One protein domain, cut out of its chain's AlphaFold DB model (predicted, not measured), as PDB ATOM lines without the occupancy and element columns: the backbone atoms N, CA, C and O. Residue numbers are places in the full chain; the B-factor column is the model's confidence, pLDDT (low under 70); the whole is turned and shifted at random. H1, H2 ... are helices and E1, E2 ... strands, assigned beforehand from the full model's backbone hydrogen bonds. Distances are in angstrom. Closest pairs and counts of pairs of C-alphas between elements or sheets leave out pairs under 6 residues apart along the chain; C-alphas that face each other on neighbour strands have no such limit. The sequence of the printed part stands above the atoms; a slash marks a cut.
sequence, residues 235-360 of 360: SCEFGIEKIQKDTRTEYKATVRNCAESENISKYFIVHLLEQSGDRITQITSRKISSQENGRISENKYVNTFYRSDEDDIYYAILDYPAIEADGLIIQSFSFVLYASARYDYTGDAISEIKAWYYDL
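This is residues 235 to 360 of the 360 residues of the protein "C2H2-type domain-containing protein" of Crassostrea gigas (UniProt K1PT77). Two twisted sheets stand face to face as a sandwich, five strands in one and four in the other; on one side E4 runs on into E5 from sheet to sheet, while on the other the edge strands E1 and E9 stay apart. The short helix H1 lies at one end, where the chain goes from E7 to E8. The 126 residues printed hold nine named strands and one named helix, in the order E1 E2 E3 E4 E5 E6 E7 H1 E8 E9: mostly strand. The sheets run E1 E2 E7 E6 E5, mixed, and E4 E3 E8 E9, antiparallel. The whole is only just compact, close to loose, with a radius of gyration of the C-alphas of 16.1 A and spans of 48 by 36 by 27 A.

Begin at E1, residues 237 to 245, which makes a hairpin with E2, residues 248 to 256; N 243 and O 250 are 2.7 A apart. Beside E2 find antiparallel E7, residues 313 to 318, with N 251 and O 316 at 2.7 A. E7 makes a hairpin with E6, residues 302 to 307, N 315 to O 305 being 2.8 A. The edge strand E5, residues 286 to 288, is parallel to E6, with N 288 and O 306 at 2.9 A. In the other sheet, E3, residues 264 to 274, makes a hairpin with E4, residues 280 to 284; N 283 and O 270 are 2.8 A apart. On the other side of E3 is antiparallel E8, residues 328 to 340, with N 265 and O 338 at 2.8 A; E8 bends by 61 degrees at residue 337. E8 makes a hairpin with E9, residues 351 to 359, N 339 to O 354 being 2.8 A. Between the sheets, the closest C-alphas of E3 and E6, Phe 268 and Thr 304, are 6.3 A apart. H1, residues 320 to 325, is on the four-strand sheet, its closest C-alpha to E8 being Ile 323, 7.0 A from that of Ile 329, and only grazes the other sheet; its O i to N i+4 pairs are each within hydrogen-bond range.

Find C-alpha 237 at (159.295, 214.602, 237.692); from there E1 runs 26.0 A. E2 spans 26.3 A, E3 31.1 A and E8, the longest strand by residues, 31.8 A. E9 runs 22.5 A to C-alpha 359 at (164.067, 202.519, 228.131).

The C-alphas farthest apart, Asp 246 and Asp 348, are 49.7 A apart. The printed part has no cut; the link E5 to E6 is long. Look for pLDDT under 70 at residues 259 to 262, 289 to 299 and 341 to 348.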
ATOM      1  N   SER A 235     152.615 213.303 240.089       83.88
ATOM      2  CA  SER A 235     153.367 214.463 240.572       83.88
ATOM      3  C   SER A 235     154.872 214.333 240.324       83.88
ATOM      4  O   SER A 235     155.555 215.352 240.287       83.88
ATOM      5  N   CYS A 236     155.375 213.108 240.139       87.75
ATOM      6  CA  CYS A 236     156.794 212.843 239.958       87.75
ATOM      7  C   CYS A 236     157.335 213.490 238.683       87.75
ATOM      8  O   CYS A 236     156.764 213.362 237.600       87.75
ATOM      9  N   GLU A 237     158.503 214.104 238.806       91.00
ATOM     10  CA  GLU A 237     159.295 214.602 237.692       91.00
ATOM     11  C   GLU A 237     160.664 213.940 237.741       91.00
ATOM     12  O   GLU A 237     161.258 213.804 238.811       91.00
ATOM     13  N   PHE A 238     161.176 213.517 236.591       91.88
ATOM     14  CA  PHE A 238     162.524 212.971 236.523       91.88
ATOM     15  C   PHE A 238     163.205 213.308 235.203       91.88
ATOM     16  O   PHE A 238     162.558 213.418 234.158       91.88
ATOM     17  N   GLY A 239     164.520 213.481 235.280       91.62
ATOM     18  CA  GLY A 239     165.414 213.656 234.142       91.62
ATOM     19  C   GLY A 239     166.561 212.659 234.215       91.62
ATOM     20  O   GLY A 239     166.912 212.199 235.304       91.62
ATOM     21  N   ILE A 240     167.125 212.319 233.057       92.88
ATOM     22  CA  ILE A 240     168.240 211.380 232.949       92.88
ATOM     23  C   ILE A 240     169.336 211.995 232.100       92.88
ATOM     24  O   ILE A 240     169.121 212.418 230.963       92.88
ATOM     25  N   GLU A 241     170.525 212.000 232.674       91.62
ATOM     26  CA  GLU A 241     171.755 212.438 232.044       91.62
ATOM     27  C   GLU A 241     172.658 211.230 231.831       91.62
ATOM     28  O   GLU A 241     172.698 210.318 232.658       91.62
ATOM     29  N   LYS A 242     173.399 211.237 230.732       91.38
ATOM     30  CA  LYS A 242     174.404 210.242 230.391       91.38
ATOM     31  C   LYS A 242     175.751 210.932 230.310       91.38
ATOM     32  O   LYS A 242     175.880 211.991 229.711       91.38
ATOM     33  N   ILE A 243     176.756 210.330 230.923       87.00
ATOM     34  CA  ILE A 243     178.107 210.863 231.013       87.00
ATOM     35  C   ILE A 243     179.074 209.773 230.575       87.00
ATOM     36  O   ILE A 243     179.185 208.730 231.223       87.00
ATOM     37  N   GLN A 244     179.806 210.017 229.493       83.25
ATOM     38  CA  GLN A 244     180.890 209.134 229.078       83.25
ATOM     39  C   GLN A 244     182.148 209.422 229.912       83.25
ATOM     40  O   GLN A 244     182.715 210.518 229.859       83.25
ATOM     41  N   LYS A 245     182.594 208.433 230.689       76.44
ATOM     42  CA  LYS A 245     183.817 208.482 231.503       76.44
ATOM     43  C   LYS A 245     184.770 207.394 231.024       76.44
ATOM     44  O   LYS A 245     184.668 206.240 231.439       76.44
ATOM     45  N   ASP A 246     185.691 207.772 230.143       75.75
ATOM     46  CA  ASP A 246     186.652 206.863 229.518       75.75
ATOM     47  C   ASP A 246     185.943 205.669 228.840       75.75
ATOM     48  O   ASP A 246     185.208 205.849 227.866       75.75
ATOM     49  N   THR A 247     186.123 204.455 229.371       75.94
ATOM     50  CA  THR A 247     185.529 203.206 228.866       75.94
ATOM     51  C   THR A 247     184.144 202.901 229.438       75.94
ATOM     52  O   THR A 247     183.519 201.926 229.024       75.94
ATOM     53  N   ARG A 248     183.660 203.698 230.398       84.81
ATOM     54  CA  ARG A 248     182.389 203.478 231.094       84.81
ATOM     55  C   ARG A 248     181.386 204.569 230.781       84.81
ATOM     56  O   ARG A 248     181.733 205.738 230.621       84.81
ATOM     57  N   THR A 249     180.122 204.184 230.781       90.00
ATOM     58  CA  THR A 249     179.006 205.107 230.606       90.00
ATOM     59  C   THR A 249     178.237 205.184 231.915       90.00
ATOM     60  O   THR A 249     177.777 204.172 232.439       90.00
ATOM     61  N   GLU A 250     178.132 206.386 232.468       91.06
ATOM     62  CA  GLU A 250     177.383 206.667 233.687       91.06
ATOM     63  C   GLU A 250     176.057 207.329 233.331       91.06
ATOM     64  O   GLU A 250     176.029 208.349 232.654       91.06
ATOM     65  N   TYR A 251     174.964 206.772 233.824       94.12
ATOM     66  CA  TYR A 251     173.637 207.353 233.768       94.12
ATOM     67  C   TYR A 251     173.291 207.884 235.149       94.12
ATOM     68  O   TYR A 251     173.456 207.185 236.151       94.12
ATOM     69  N   LYS A 252     172.795 209.113 235.191       92.75
ATOM     70  CA  LYS A 252     172.352 209.789 236.403       92.75
ATOM     71  C   LYS A 252     170.894 210.182 236.233       92.75
ATOM     72  O   LYS A 252     170.576 211.042 235.415       92.75
ATOM     73  N   ALA A 253     170.017 209.569 237.017       94.00
ATOM     74  CA  ALA A 253     168.623 209.971 237.108       94.00
ATOM     75  C   ALA A 253     168.430 210.882 238.320       94.00
ATOM     76  O   ALA A 253     168.866 210.560 239.426       94.00
ATOM     77  N   THR A 254     167.771 212.018 238.106       92.62
ATOM     78  CA  THR A 254     167.379 212.946 239.171       92.62
ATOM     79  C   THR A 254     165.863 212.970 239.238       92.62
ATOM     80  O   THR A 254     165.219 213.303 238.242       92.62
ATOM     81  N   VAL A 255     165.305 212.623 240.393       90.94
ATOM     82  CA  VAL A 255     163.860 212.606 240.641       90.94
ATOM     83  C   VAL A 255     163.498 213.770 241.561       90.94
ATOM     84  O   VAL A 255     164.276 214.152 242.428       90.94
ATOM     85  N   ARG A 256     162.345 214.402 241.343       89.12
ATOM     86  CA  ARG A 256     161.833 215.510 242.162       89.12
ATOM     87  C   ARG A 256     160.313 215.471 242.205       89.12
ATOM     88  O   ARG A 256     159.681 214.826 241.369       89.12
ATOM     89  N   ASN A 257     159.728 216.190 243.161       85.12
ATOM     90  CA  ASN A 257     158.281 216.425 243.260       85.12
ATOM     91  C   ASN A 257     157.419 215.147 243.339       85.12
ATOM     92  O   ASN A 257     156.198 215.197 243.185       85.12
ATOM     93  N   CYS A 258     158.026 213.994 243.619       80.06
ATOM     94  CA  CYS A 258     157.282 212.795 243.966       80.06
ATOM     95  C   CYS A 258     156.662 212.993 245.343       80.06
ATOM     96  O   CYS A 258     157.371 213.345 246.283       80.06
ATOM     97  N   ALA A 259     155.356 212.753 245.466       69.25
ATOM     98  CA  ALA A 259     154.712 212.720 246.772       69.25
ATOM     99  C   ALA A 259     155.491 211.787 247.716       69.25
ATOM    100  O   ALA A 259     155.892 210.694 247.301       69.25
ATOM    101  N   GLU A 260     155.695 212.215 248.967       60.41
ATOM    102  CA  GLU A 260     156.271 211.390 250.033       60.41
ATOM    103  C   GLU A 260     155.323 210.220 250.323       60.41
ATOM    104  O   GLU A 260     154.437 210.273 251.171       60.41
ATOM    105  N   SER A 261     155.458 209.166 249.531       59.47
ATOM    106  CA  SER A 261     154.740 207.915 249.684       59.47
ATOM    107  C   SER A 261     155.788 206.829 249.798       59.47
ATOM    108  O   SER A 261     156.559 206.606 248.864       59.47
ATOM    109  N   GLU A 262     155.786 206.120 250.927       56.34
ATOM    110  CA  GLU A 262     156.663 204.970 251.199       56.34
ATOM    111  C   GLU A 262     156.540 203.850 250.147       56.34
ATOM    112  O   GLU A 262     157.328 202.910 250.144       56.34
ATOM    113  N   ASN A 263     155.575 203.950 249.226       73.00
ATOM    114  CA  ASN A 263     155.277 202.921 248.242       73.00
ATOM    115  C   ASN A 263     155.734 203.243 246.808       73.00
ATOM    116  O   ASN A 263     155.317 202.543 245.883       73.00
ATOM    117  N   ILE A 264     156.532 204.299 246.598       80.81
ATOM    118  CA  ILE A 264     157.140 204.596 245.291       80.81
ATOM    119  C   ILE A 264     158.625 204.234 245.321       80.81
ATOM    120  O   ILE A 264     159.461 204.971 245.842       80.81
ATOM    121  N   SER A 265     158.952 203.111 244.696       86.44
ATOM    122  CA  SER A 265     160.322 202.684 244.438       86.44
ATOM    123  C   SER A 265     160.836 203.317 243.148       86.44
ATOM    124  O   SER A 265     160.147 203.325 242.130       86.44
ATOM    125  N   LYS A 266     162.069 203.823 243.179       90.25
ATOM    126  CA  LYS A 266     162.757 204.397 242.016       90.25
ATOM    127  C   LYS A 266     164.099 203.693 241.859       90.25
ATOM    128  O   LYS A 266     164.824 203.556 242.844       90.25
ATOM    129  N   TYR A 267     164.410 203.187 240.672       92.25
ATOM    130  CA  TYR A 267     165.664 202.467 240.439       92.25
ATOM    131  C   TYR A 267     165.949 202.273 238.951       92.25
ATOM    132  O   TYR A 267     165.042 202.135 238.139       92.25
ATOM    133  N   PHE A 268     167.227 202.162 238.601       94.19
ATOM    134  CA  PHE A 268     167.641 201.530 237.353       94.19
ATOM    135  C   PHE A 268     167.527 200.011 237.440       94.19
ATOM    136  O   PHE A 268     167.869 199.418 238.474       94.19
ATOM    137  N   ILE A 269     167.115 199.399 236.335       92.69
ATOM    138  CA  ILE A 269     167.095 197.956 236.113       92.69
ATOM    139  C   ILE A 269     167.833 197.621 234.816       92.69
ATOM    140  O   ILE A 269     167.623 198.271 233.795       92.69
ATOM    141  N   VAL A 270     168.692 196.606 234.856       92.00
ATOM    142  CA  VAL A 270     169.392 196.072 233.681       92.00
ATOM    143  C   VAL A 270     169.179 194.570 233.612       92.00
ATOM    144  O   VAL A 270     169.367 193.868 234.608       92.00
ATOM    145  N   HIS A 271     168.816 194.080 232.432       90.19
ATOM    146  CA  HIS A 271     168.736 192.662 232.116       90.19
ATOM    147  C   HIS A 271     169.892 192.297 231.185       90.19
ATOM    148  O   HIS A 271     169.937 192.739 230.038       90.19
ATOM    149  N   LEU A 272     170.833 191.495 231.682       88.00
ATOM    150  CA  LEU A 272     171.936 190.951 230.890       88.00
ATOM    151  C   LEU A 272     171.586 189.537 230.438       88.00
ATOM    152  O   LEU A 272     171.226 188.703 231.266       88.00
ATOM    153  N   LEU A 273     171.715 189.271 229.147       87.62
ATOM    154  CA  LEU A 273     171.475 187.981 228.519       87.62
ATOM    155  C   LEU A 273     172.805 187.377 228.053       87.62
ATOM    156  O   LEU A 273     173.603 188.051 227.407       87.62
ATOM    157  N   GLU A 274     173.042 186.105 228.364       83.31
ATOM    158  CA  GLU A 274     174.181 185.361 227.809       83.31
ATOM    159  C   GLU A 274     173.969 185.038 226.326       83.31
ATOM    160  O   GLU A 274     172.850 184.743 225.912       83.31
ATOM    161  N   GLN A 275     175.038 185.033 225.520       76.62
ATOM    162  CA  GLN A 275     174.968 184.716 224.085       76.62
ATOM    163  C   GLN A 275     174.345 183.349 223.755       76.62
ATOM    164  O   GLN A 275     173.822 183.187 222.655       76.62
ATOM    165  N   SER A 276     174.360 182.375 224.676       76.19
ATOM    166  CA  SER A 276     173.647 181.106 224.469       76.19
ATOM    167  C   SER A 276     172.121 181.265 224.496       76.19
ATOM    168  O   SER A 276     171.410 180.407 223.985       76.19
ATOM    169  N   GLY A 277     171.614 182.372 225.052       73.88
ATOM    170  CA  GLY A 277     170.191 182.668 225.202       73.88
ATOM    171  C   GLY A 277     169.557 182.104 226.478       73.88
ATOM    172  O   GLY A 277     168.391 182.385 226.747       73.88
ATOM    173  N   ASP A 278     170.303 181.339 227.281       75.62
ATOM    174  CA  ASP A 278     169.717 180.503 228.339       75.62
ATOM    175  C   ASP A 278     169.516 181.224 229.678       75.62
ATOM    176  O   ASP A 278     168.669 180.823 230.481       75.62
ATOM    177  N   ARG A 279     170.295 182.281 229.952       77.94
ATOM    178  CA  ARG A 279     170.316 182.939 231.266       77.94
ATOM    179  C   ARG A 279     170.182 184.452 231.161       77.94
ATOM    180  O   ARG A 279     171.016 185.116 230.551       77.94
ATOM    181  N   ILE A 280     169.161 184.983 231.837       80.75
ATOM    182  CA  ILE A 280     168.941 186.420 232.031       80.75
ATOM    183  C   ILE A 280     169.285 186.776 233.481       80.75
ATOM    184  O   ILE A 280     168.690 186.242 234.417       80.75
ATOM    185  N   THR A 281     170.229 187.694 233.671       83.12
ATOM    186  CA  THR A 281     170.591 188.250 234.980       83.12
ATOM    187  C   THR A 281     169.961 189.628 235.136       83.12
ATOM    188  O   THR A 281     170.269 190.540 234.374       83.12
ATOM    189  N   GLN A 282     169.095 189.782 236.138       86.31
ATOM    190  CA  GLN A 282     168.480 191.060 236.487       86.31
ATOM    191  C   GLN A 282     169.302 191.772 237.568       86.31
ATOM    192  O   GLN A 282     169.547 191.217 238.639       86.31
ATOM    193  N   ILE A 283     169.683 193.020 237.309       83.56
ATOM    194  CA  ILE A 283     170.444 193.878 238.223       83.56
ATOM    195  C   ILE A 283     169.611 195.131 238.496       83.56
ATOM    196  O   ILE A 283     169.170 195.792 237.561       83.56
ATOM    197  N   THR A 284     169.381 195.459 239.768       85.31
ATOM    198  CA  THR A 284     168.578 196.622 240.196       85.31
ATOM    199  C   THR A 284     169.361 197.506 241.160       85.31
ATOM    200  O   THR A 284     170.317 197.045 241.784       85.31
ATOM    201  N   SER A 285     168.973 198.781 241.259       83.69
ATOM    202  CA  SER A 285     169.719 199.763 242.060       83.69
ATOM    203  C   SER A 285     169.754 199.399 243.541       83.69
ATOM    204  O   SER A 285     168.714 199.201 244.166       83.69
ATOM    205  N   ARG A 286     170.959 199.379 244.121       84.00
ATOM    206  CA  ARG A 286     171.176 199.126 245.553       84.00
ATOM    207  C   ARG A 286     171.412 200.413 246.343       84.00
ATOM    208  O   ARG A 286     171.992 201.365 245.829       84.00
ATOM    209  N   LYS A 287     171.034 200.422 247.622       80.88
ATOM    210  CA  LYS A 287     171.424 201.492 248.551       80.88
ATOM    211  C   LYS A 287     172.901 201.341 248.913       80.88
ATOM    212  O   LYS A 287     173.295 200.262 249.348       80.88
ATOM    213  N   ILE A 288     173.691 202.402 248.777       76.12
ATOM    214  CA  ILE A 288     175.070 202.476 249.283       76.12
ATOM    215  C   ILE A 288     175.091 203.435 250.479       76.12
ATOM    216  O   ILE A 288     174.558 204.543 250.393       76.12
ATOM    217  N   SER A 289     175.670 203.010 251.608       67.06
ATOM    218  CA  SER A 289     175.874 203.882 252.771       67.06
ATOM    219  C   SER A 289     177.142 204.726 252.602       67.06
ATOM    220  O   SER A 289     178.128 204.287 252.011       67.06
ATOM    221  N   SER A 290     177.146 205.944 253.149       54.59
ATOM    222  CA  SER A 290     178.271 206.895 253.069       54.59
ATOM    223  C   SER A 290     179.565 206.422 253.766       54.59
ATOM    224  O   SER A 290     180.612 207.045 253.610       54.59
ATOM    225  N   GLN A 291     179.522 205.299 254.497       51.41
ATOM    226  CA  GLN A 291     180.667 204.638 255.136       51.41
ATOM    227  C   GLN A 291     180.824 203.181 254.657       51.41
ATOM    228  O   GLN A 291     180.796 202.249 255.459       51.41
ATOM    229  N   GLU A 292     181.001 202.936 253.357       46.12
ATOM    230  CA  GLU A 292     181.424 201.606 252.894       46.12
ATOM    231  C   GLU A 292     182.956 201.483 252.891       46.12
ATOM    232  O   GLU A 292     183.656 201.895 251.965       46.12
ATOM    233  N   ASN A 293     183.477 200.851 253.948       39.72
ATOM    234  CA  ASN A 293     184.807 200.250 253.989       39.72
ATOM    235  C   ASN A 293     184.957 199.229 252.847       39.72
ATOM    236  O   ASN A 293     184.551 198.076 252.976       39.72
ATOM    237  N   GLY A 294     185.570 199.646 251.738       43.12
ATOM    238  CA  GLY A 294     186.374 198.786 250.861       43.12
ATOM    239  C   GLY A 294     185.695 197.581 250.195       43.12
ATOM    240  O   GLY A 294     186.404 196.719 249.683       43.12
ATOM    241  N   ARG A 295     184.362 197.487 250.179       41.34
ATOM    242  CA  ARG A 295     183.618 196.434 249.467       41.34
ATOM    243  C   ARG A 295     182.560 197.027 248.541       41.34
ATOM    244  O   ARG A 295     181.393 196.662 248.597       41.34
ATOM    245  N   ILE A 296     182.985 197.884 247.615       47.78
ATOM    246  CA  ILE A 296     182.281 197.928 246.332       47.78
ATOM    247  C   ILE A 296     182.556 196.553 245.725       47.78
ATOM    248  O   ILE A 296     183.678 196.298 245.295       47.78
ATOM    249  N   SER A 297     181.589 195.629 245.778       46.62
ATOM    250  CA  SER A 297     181.687 194.435 244.946       46.62
ATOM    251  C   SER A 297     181.887 194.938 243.527       46.62
ATOM    252  O   SER A 297     181.097 195.741 243.026       46.62
ATOM    253  N   GLU A 298     183.004 194.542 242.942       49.75
ATOM    254  CA  GLU A 298     183.390 194.828 241.576       49.75
ATOM    255  C   GLU A 298     182.311 194.239 240.661       49.75
ATOM    256  O   GLU A 298     182.410 193.105 240.197       49.75
ATOM    257  N   ASN A 299     181.222 194.976 240.436       66.31
ATOM    258  CA  ASN A 299     180.263 194.603 239.418       66.31
ATOM    259  C   ASN A 299     180.957 194.861 238.088       66.31
ATOM    260  O   ASN A 299     180.973 195.983 237.588       66.31
ATOM    261  N   LYS A 300     181.570 193.801 237.562       75.12
ATOM    262  CA  LYS A 300     182.371 193.796 236.339       75.12
ATOM    263  C   LYS A 300     181.664 194.467 235.153       75.12
ATOM    264  O   LYS A 300     182.336 195.063 234.324       75.12
ATOM    265  N   TYR A 301     180.333 194.383 235.101       85.19
ATOM    266  CA  TYR A 301     179.515 194.819 233.966       85.19
ATOM    267  C   TYR A 301     178.660 196.054 234.255       85.19
ATOM    268  O   TYR A 301     178.623 196.991 233.466       85.19
ATOM    269  N   VAL A 302     177.921 196.030 235.370       86.88
ATOM    270  CA  VAL A 302     176.861 197.001 235.660       86.88
ATOM    271  C   VAL A 302     176.802 197.283 237.154       86.88
ATOM    272  O   VAL A 302     176.521 196.391 237.955       86.88
ATOM    273  N   ASN A 303     176.984 198.539 237.545       88.50
ATOM    274  CA  ASN A 303     176.807 198.984 238.921       88.50
ATOM    275  C   ASN A 303     175.688 200.024 239.000       88.50
ATOM    276  O   ASN A 303     175.878 201.160 238.573       88.50
ATOM    277  N   THR A 304     174.537 199.647 239.556       89.62
ATOM    278  CA  THR A 304     173.406 200.557 239.772       89.62
ATOM    279  C   THR A 304     173.202 200.806 241.263       89.62
ATOM    280  O   THR A 304     173.179 199.870 242.066       89.62
ATOM    281  N   PHE A 305     173.089 202.070 241.667       88.56
ATOM    282  CA  PHE A 305     173.011 202.435 243.078       88.56
ATOM    283  C   PHE A 305     172.382 203.807 243.324       88.56
ATOM    284  O   PHE A 305     172.278 204.635 242.426       88.56
ATOM    285  N   TYR A 306     172.006 204.049 244.574       87.38
ATOM    286  CA  TYR A 306     171.697 205.371 245.110       87.38
ATOM    287  C   TYR A 306     172.390 205.535 246.458       87.38
ATOM    288  O   TYR A 306     172.669 204.543 247.146       87.38
ATOM    289  N   ARG A 307     172.703 206.773 246.829       81.94
ATOM    290  CA  ARG A 307     173.355 207.064 248.105       81.94
ATOM    291  C   ARG A 307     172.346 207.589 249.113       81.94
ATOM    292  O   ARG A 307     171.327 208.155 248.746       81.94
ATOM    293  N   SER A 308     172.607 207.359 250.395       77.25
ATOM    294  CA  SER A 308     171.724 207.833 251.468       77.25
ATOM    295  C   SER A 308     171.858 209.323 251.782       77.25
ATOM    296  O   SER A 308     171.020 209.850 252.496       77.25
ATOM    297  N   ASP A 309     172.946 209.955 251.347       78.06
ATOM    298  CA  ASP A 309     173.247 211.380 251.518       78.06
ATOM    299  C   ASP A 309     172.828 212.234 250.311       78.06
ATOM    300  O   ASP A 309     172.827 213.459 250.397       78.06
ATOM    301  N   GLU A 310     172.465 211.596 249.198       79.06
ATOM    302  CA  GLU A 310     171.987 212.244 247.981       79.06
ATOM    303  C   GLU A 310     170.520 211.851 247.763       79.06
ATOM    304  O   GLU A 310     170.220 210.797 247.198       79.06
ATOM    305  N   ASP A 311     169.599 212.689 248.241       76.75
ATOM    306  CA  ASP A 311     168.164 212.439 248.097       76.75
ATOM    307  C   ASP A 311     167.745 212.441 246.621       76.75
ATOM    308  O   ASP A 311     168.087 213.343 245.855       76.75
ATOM    309  N   ASP A 312     166.975 211.420 246.233       86.75
ATOM    310  CA  ASP A 312     166.357 211.270 244.910       86.75
ATOM    311  C   ASP A 312     167.326 211.281 243.701       86.75
ATOM    312  O   ASP A 312     166.919 211.538 242.560       86.75
ATOM    313  N   ILE A 313     168.603 210.942 243.919       90.62
ATOM    314  CA  ILE A 313     169.589 210.742 242.849       90.62
ATOM    315  C   ILE A 313     169.955 209.262 242.726       90.62
ATOM    316  O   ILE A 313     170.334 208.595 243.690       90.62
ATOM    317  N   TYR A 314     169.882 208.756 241.497       92.50
ATOM    318  CA  TYR A 314     170.169 207.367 241.160       92.50
ATOM    319  C   TYR A 314     171.237 207.303 240.078       92.50
ATOM    320  O   TYR A 314     171.248 208.113 239.149       92.50
ATOM    321  N   TYR A 315     172.099 206.299 240.171       91.44
ATOM    322  CA  TYR A 315     173.216 206.085 239.263       91.44
ATOM    323  C   TYR A 315     173.165 204.689 238.652       91.44
ATOM    324  O   TYR A 315     172.833 203.710 239.325       91.44
ATOM    325  N   ALA A 316     173.564 204.588 237.390       92.56
ATOM    326  CA  ALA A 316     173.868 203.334 236.719       92.56
ATOM    327  C   ALA A 316     175.153 203.487 235.908       92.56
ATOM    328  O   ALA A 316     175.229 204.317 235.015       92.56
ATOM    329  N   ILE A 317     176.170 202.691 236.220       90.94
ATOM    330  CA  ILE A 317     177.451 202.692 235.514       90.94
ATOM    331  C   ILE A 317     177.563 201.384 234.744       90.94
ATOM    332  O   ILE A 317     177.552 200.312 235.356       90.94
ATOM    333  N   LEU A 318     177.668 201.480 233.422       90.69
ATOM    334  CA  LEU A 318     177.805 200.349 232.513       90.69
ATOM    335  C   LEU A 318     179.221 200.316 231.929       90.69
ATOM    336  O   LEU A 318     179.764 201.338 231.502       90.69
ATOM    337  N   ASP A 319     179.810 199.124 231.914       90.12
ATOM    338  CA  ASP A 319     181.109 198.827 231.311       90.12
ATOM    339  C   ASP A 319     180.876 197.978 230.052       90.12
ATOM    340  O   ASP A 319     180.927 196.746 230.087       90.12
ATOM    341  N   TYR A 320     180.535 198.649 228.945       87.75
ATOM    342  CA  TYR A 320     180.258 197.993 227.661       87.75
ATOM    343  C   TYR A 320     181.409 197.087 227.197       87.75
ATOM    344  O   TYR A 320     181.131 195.938 226.853       87.75
ATOM    345  N   PRO A 321     182.694 197.504 227.265       88.31
ATOM    346  CA  PRO A 321     183.802 196.629 226.886       88.31
ATOM    347  C   PRO A 321     183.865 195.339 227.708       88.31
ATOM    348  O   PRO A 321     184.154 194.277 227.161       88.31
ATOM    349  N   ALA A 322     183.583 195.401 229.014       86.62
ATOM    350  CA  ALA A 322     183.547 194.205 229.851       86.62
ATOM    351  C   ALA A 322     182.354 193.292 229.521       86.62
ATOM    352  O   ALA A 322     182.509 192.073 229.545       86.62
ATOM    353  N   ILE A 323     181.183 193.865 229.212       86.31
ATOM    354  CA  ILE A 323     179.980 193.126 228.782       86.31
ATOM    355  C   ILE A 323     180.263 192.371 227.476       86.31
ATOM    356  O   ILE A 323     180.014 191.169 227.389       86.31
ATOM    357  N   GLU A 324     180.836 193.057 226.486       85.94
ATOM    358  CA  GLU A 324     181.159 192.480 225.178       85.94
ATOM    359  C   GLU A 324     182.253 191.410 225.265       85.94
ATOM    360  O   GLU A 324     182.128 190.353 224.645       85.94
ATOM    361  N   ALA A 325     183.302 191.645 226.063       86.69
ATOM    362  CA  ALA A 325     184.417 190.709 226.221       86.69
ATOM    363  C   ALA A 325     183.987 189.333 226.759       86.69
ATOM    364  O   ALA A 325     184.611 188.323 226.430       86.69
ATOM    365  N   ASP A 326     182.913 189.294 227.548       84.50
ATOM    366  CA  ASP A 326     182.357 188.075 228.133       84.50
ATOM    367  C   ASP A 326     181.129 187.545 227.370       84.50
ATOM    368  O   ASP A 326     180.473 186.610 227.827       84.50
ATOM    369  N   GLY A 327     180.820 188.108 226.195       83.81
ATOM    370  CA  GLY A 327     179.729 187.634 225.341       83.81
ATOM    371  C   GLY A 327     178.342 187.831 225.956       83.81
ATOM    372  O   GLY A 327     177.457 186.990 225.783       83.81
ATOM    373  N   LEU A 328     178.147 188.921 226.700       86.94
ATOM    374  CA  LEU A 328     176.856 189.312 227.258       86.94
ATOM    375  C   LEU A 328     176.164 190.341 226.356       86.94
ATOM    376  O   LEU A 328     176.808 191.131 225.671       86.94
ATOM    377  N   ILE A 329     174.834 190.345 226.375       88.75
ATOM    378  CA  ILE A 329     173.982 191.274 225.627       88.75
ATOM    379  C   ILE A 329     173.076 191.993 226.624       88.75
ATOM    380  O   ILE A 329     172.469 191.360 227.487       88.75
ATOM    381  N   ILE A 330     172.947 193.313 226.511       89.75
ATOM    382  CA  ILE A 330     171.943 194.058 227.279       89.75
ATOM    383  C   ILE A 330     170.587 193.817 226.611       89.75
ATOM    384  O   ILE A 330     170.323 194.328 225.529       89.75
ATOM    385  N   GLN A 331     169.739 193.006 227.241       89.94
ATOM    386  CA  GLN A 331     168.388 192.723 226.755       89.94
ATOM    387  C   GLN A 331     167.454 193.912 226.982       89.94
ATOM    388  O   GLN A 331     166.621 194.223 226.133       89.94
ATOM    389  N   SER A 332     167.573 194.552 228.141       91.00
ATOM    390  CA  SER A 332     166.887 195.801 228.443       91.00
ATOM    391  C   SER A 332     167.647 196.584 229.504       91.00
ATOM    392  O   SER A 332     168.288 196.014 230.394       91.00
ATOM    393  N   PHE A 333     167.556 197.901 229.403       94.06
ATOM    394  CA  PHE A 333     168.065 198.835 230.386       94.06
ATOM    395  C   PHE A 333     167.048 199.955 230.527       94.06
ATOM    396  O   PHE A 333     166.721 200.618 229.548       94.06
ATOM    397  N   SER A 334     166.533 200.139 231.740       95.00
ATOM    398  CA  SER A 334     165.495 201.134 231.977       95.00
ATOM    399  C   SER A 334     165.669 201.809 233.331       95.00
ATOM    400  O   SER A 334     166.140 201.202 234.301       95.00
ATOM    401  N   PHE A 335     165.223 203.057 233.427       94.94
ATOM    402  CA  PHE A 335     164.897 203.670 234.712       94.94
ATOM    403  C   PHE A 335     163.427 203.413 235.039       94.94
ATOM    404  O   PHE A 335     162.564 203.564 234.172       94.94
ATOM    405  N   VAL A 336     163.140 203.007 236.275       93.38
ATOM    406  CA  VAL A 336     161.809 202.561 236.686       93.38
ATOM    407  C   VAL A 336     161.279 203.417 237.823       93.38
ATOM    408  O   VAL A 336     161.924 203.545 238.866       93.38
ATOM    409  N   LEU A 337     160.067 203.940 237.636       90.94
ATOM    410  CA  LEU A 337     159.216 204.427 238.718       90.94
ATOM    411  C   LEU A 337     158.156 203.365 238.990       90.94
ATOM    412  O   LEU A 337     157.314 203.087 238.138       90.94
ATOM    413  N   TYR A 338     158.213 202.752 240.164       88.56
ATOM    414  CA  TYR A 338     157.343 201.658 240.562       88.56
ATOM    415  C   TYR A 338     156.520 202.078 241.775       88.56
ATOM    416  O   TYR A 338     157.058 202.245 242.865       88.56
ATOM    417  N   ALA A 339     155.215 202.236 241.592       86.12
ATOM    418  CA  ALA A 339     154.271 202.532 242.655       86.12
ATOM    419  C   ALA A 339     153.422 201.295 242.965       86.12
ATOM    420  O   ALA A 339     152.840 200.687 242.061       86.12
ATOM    421  N   SER A 340     153.318 200.944 244.245       79.31
ATOM    422  CA  SER A 340     152.480 199.837 244.714       79.31
ATOM    423  C   SER A 340     151.470 200.303 245.761       79.31
ATOM    424  O   SER A 340     151.761 201.145 246.603       79.31
ATOM    425  N   ALA A 341     150.254 199.771 245.722       66.06
ATOM    426  CA  ALA A 341     149.242 200.012 246.741       66.06
ATOM    427  C   ALA A 341     149.336 198.947 247.860       66.06
ATOM    428  O   ALA A 341     148.465 198.096 247.964       66.06
ATOM    429  N   ARG A 342     150.377 199.019 248.710       59.31
ATOM    430  CA  ARG A 342     150.668 198.127 249.868       59.31
ATOM    431  C   ARG A 342     150.997 196.647 249.560       59.31
ATOM    432  O   ARG A 342     150.741 196.125 248.486       59.31
ATOM    433  N   TYR A 343     151.640 196.022 250.556       44.81
ATOM    434  CA  TYR A 343     152.413 194.767 250.513       44.81
ATOM    435  C   TYR A 343     151.618 193.457 250.475       44.81
ATOM    436  O   TYR A 343     152.206 192.398 250.250       44.81
ATOM    437  N   ASP A 344     150.309 193.513 250.657       40.47
ATOM    438  CA  ASP A 344     149.478 192.323 250.729       40.47
ATOM    439  C   ASP A 344     148.589 192.352 249.491       40.47
ATOM    440  O   ASP A 344     147.927 193.358 249.250       40.47
ATOM    441  N   TYR A 345     148.612 191.290 248.681       46.12
ATOM    442  CA  TYR A 345     147.808 191.074 247.463       46.12
ATOM    443  C   TYR A 345     146.284 190.999 247.753       46.12
ATOM    444  O   TYR A 345     145.592 190.066 247.349       46.12
ATOM    445  N   THR A 346     145.793 191.929 248.567       45.62
ATOM    446  CA  THR A 346     144.483 192.033 249.213       45.62
ATOM    447  C   THR A 346     144.019 193.500 249.301       45.62
ATOM    448  O   THR A 346     143.061 193.796 250.011       45.62
ATOM    449  N   GLY A 347     144.705 194.438 248.633       52.19
ATOM    450  CA  GLY A 347     144.474 195.881 248.768       52.19
ATOM    451  C   GLY A 347     143.211 196.405 248.068       52.19
ATOM    452  O   GLY A 347     142.763 195.864 247.067       52.19
ATOM    453  N   ASP A 348     142.663 197.527 248.549       58.94
ATOM    454  CA  ASP A 348     141.407 198.146 248.072       58.94
ATOM    455  C   ASP A 348     141.520 198.951 246.746       58.94
ATOM    456  O   ASP A 348     140.636 199.745 246.406       58.94
ATOM    457  N   ALA A 349     142.625 198.818 246.007       70.62
ATOM    458  CA  ALA A 349     142.944 199.650 244.844       70.62
ATOM    459  C   ALA A 349     142.582 198.977 243.508       70.62
ATOM    460  O   ALA A 349     142.869 197.800 243.308       70.62
ATOM    461  N   ILE A 350     142.036 199.749 242.553       74.19
ATOM    462  CA  ILE A 350     141.697 199.241 241.205       74.19
ATOM    463  C   ILE A 350     142.955 198.773 240.464       74.19
ATOM    464  O   ILE A 350     142.924 197.767 239.758       74.19
ATOM    465  N   SER A 351     144.070 199.489 240.639       76.94
ATOM    466  CA  SER A 351     145.387 199.032 240.213       76.94
ATOM    467  C   SER A 351     146.336 198.903 241.402       76.94
ATOM    468  O   SER A 351     146.621 199.891 242.091       76.94
ATOM    469  N   GLU A 352     146.828 197.679 241.622       75.44
ATOM    470  CA  GLU A 352     147.757 197.347 242.712       75.44
ATOM    471  C   GLU A 352     149.185 197.800 242.406       75.44
ATOM    472  O   GLU A 352     149.903 198.255 243.297       75.44
ATOM    473  N   ILE A 353     149.601 197.658 241.144       83.06
ATOM    474  CA  ILE A 353     150.965 197.924 240.692       83.06
ATOM    475  C   ILE A 353     150.925 198.826 239.472       83.06
ATOM    476  O   ILE A 353     150.240 198.538 238.490       83.06
ATOM    477  N   LYS A 354     151.721 199.888 239.526       87.38
ATOM    478  CA  LYS A 354     151.856 200.873 238.461       87.38
ATOM    479  C   LYS A 354     153.341 201.113 238.235       87.38
ATOM    480  O   LYS A 354     154.040 201.554 239.144       87.38
ATOM    481  N   ALA A 355     153.836 200.761 237.056       89.81
ATOM    482  CA  ALA A 355     155.256 200.795 236.747       89.81
ATOM    483  C   ALA A 355     155.506 201.539 235.434       89.81
ATOM    484  O   ALA A 355     155.002 201.138 234.385       89.81
ATOM    485  N   TRP A 356     156.310 202.595 235.501       90.62
ATOM    486  CA  TRP A 356     156.812 203.321 234.342       90.62
ATOM    487  C   TRP A 356     158.229 202.864 234.076       90.62
ATOM    488  O   TRP A 356     159.084 202.971 234.952       90.62
ATOM    489  N   TYR A 357     158.461 202.378 232.869       92.31
ATOM    490  CA  TYR A 357     159.773 202.041 232.351       92.31
ATOM    491  C   TYR A 357     160.162 203.126 231.359       92.31
ATOM    492  O   TYR A 357     159.397 203.429 230.444       92.31
ATOM    493  N   TYR A 358     161.329 203.718 231.568       92.25
ATOM    494  CA  TYR A 358     161.981 204.570 230.590       92.25
ATOM    495  C   TYR A 358     163.179 203.815 230.034       92.25
ATOM    496  O   TYR A 358     164.147 203.611 230.769       92.25
ATOM    497  N   ASP A 359     163.066 203.352 228.796       89.19
ATOM    498  CA  ASP A 359     164.067 202.519 228.131       89.19
ATOM    499  C   ASP A 359     165.229 203.393 227.619       89.19
ATOM    500  O   ASP A 359     164.997 204.493 227.115       89.19
ATOM    501  N   LEU A 360     166.472 202.930 227.805       86.44
ATOM    502  CA  LEU A 360     167.719 203.699 227.642       86.44
ATOM    503  C   LEU A 360     168.691 203.115 226.617       86.44
ATOM    504  O   LEU A 360     168.759 201.869 226.503       86.44
TER     505      LEU A 360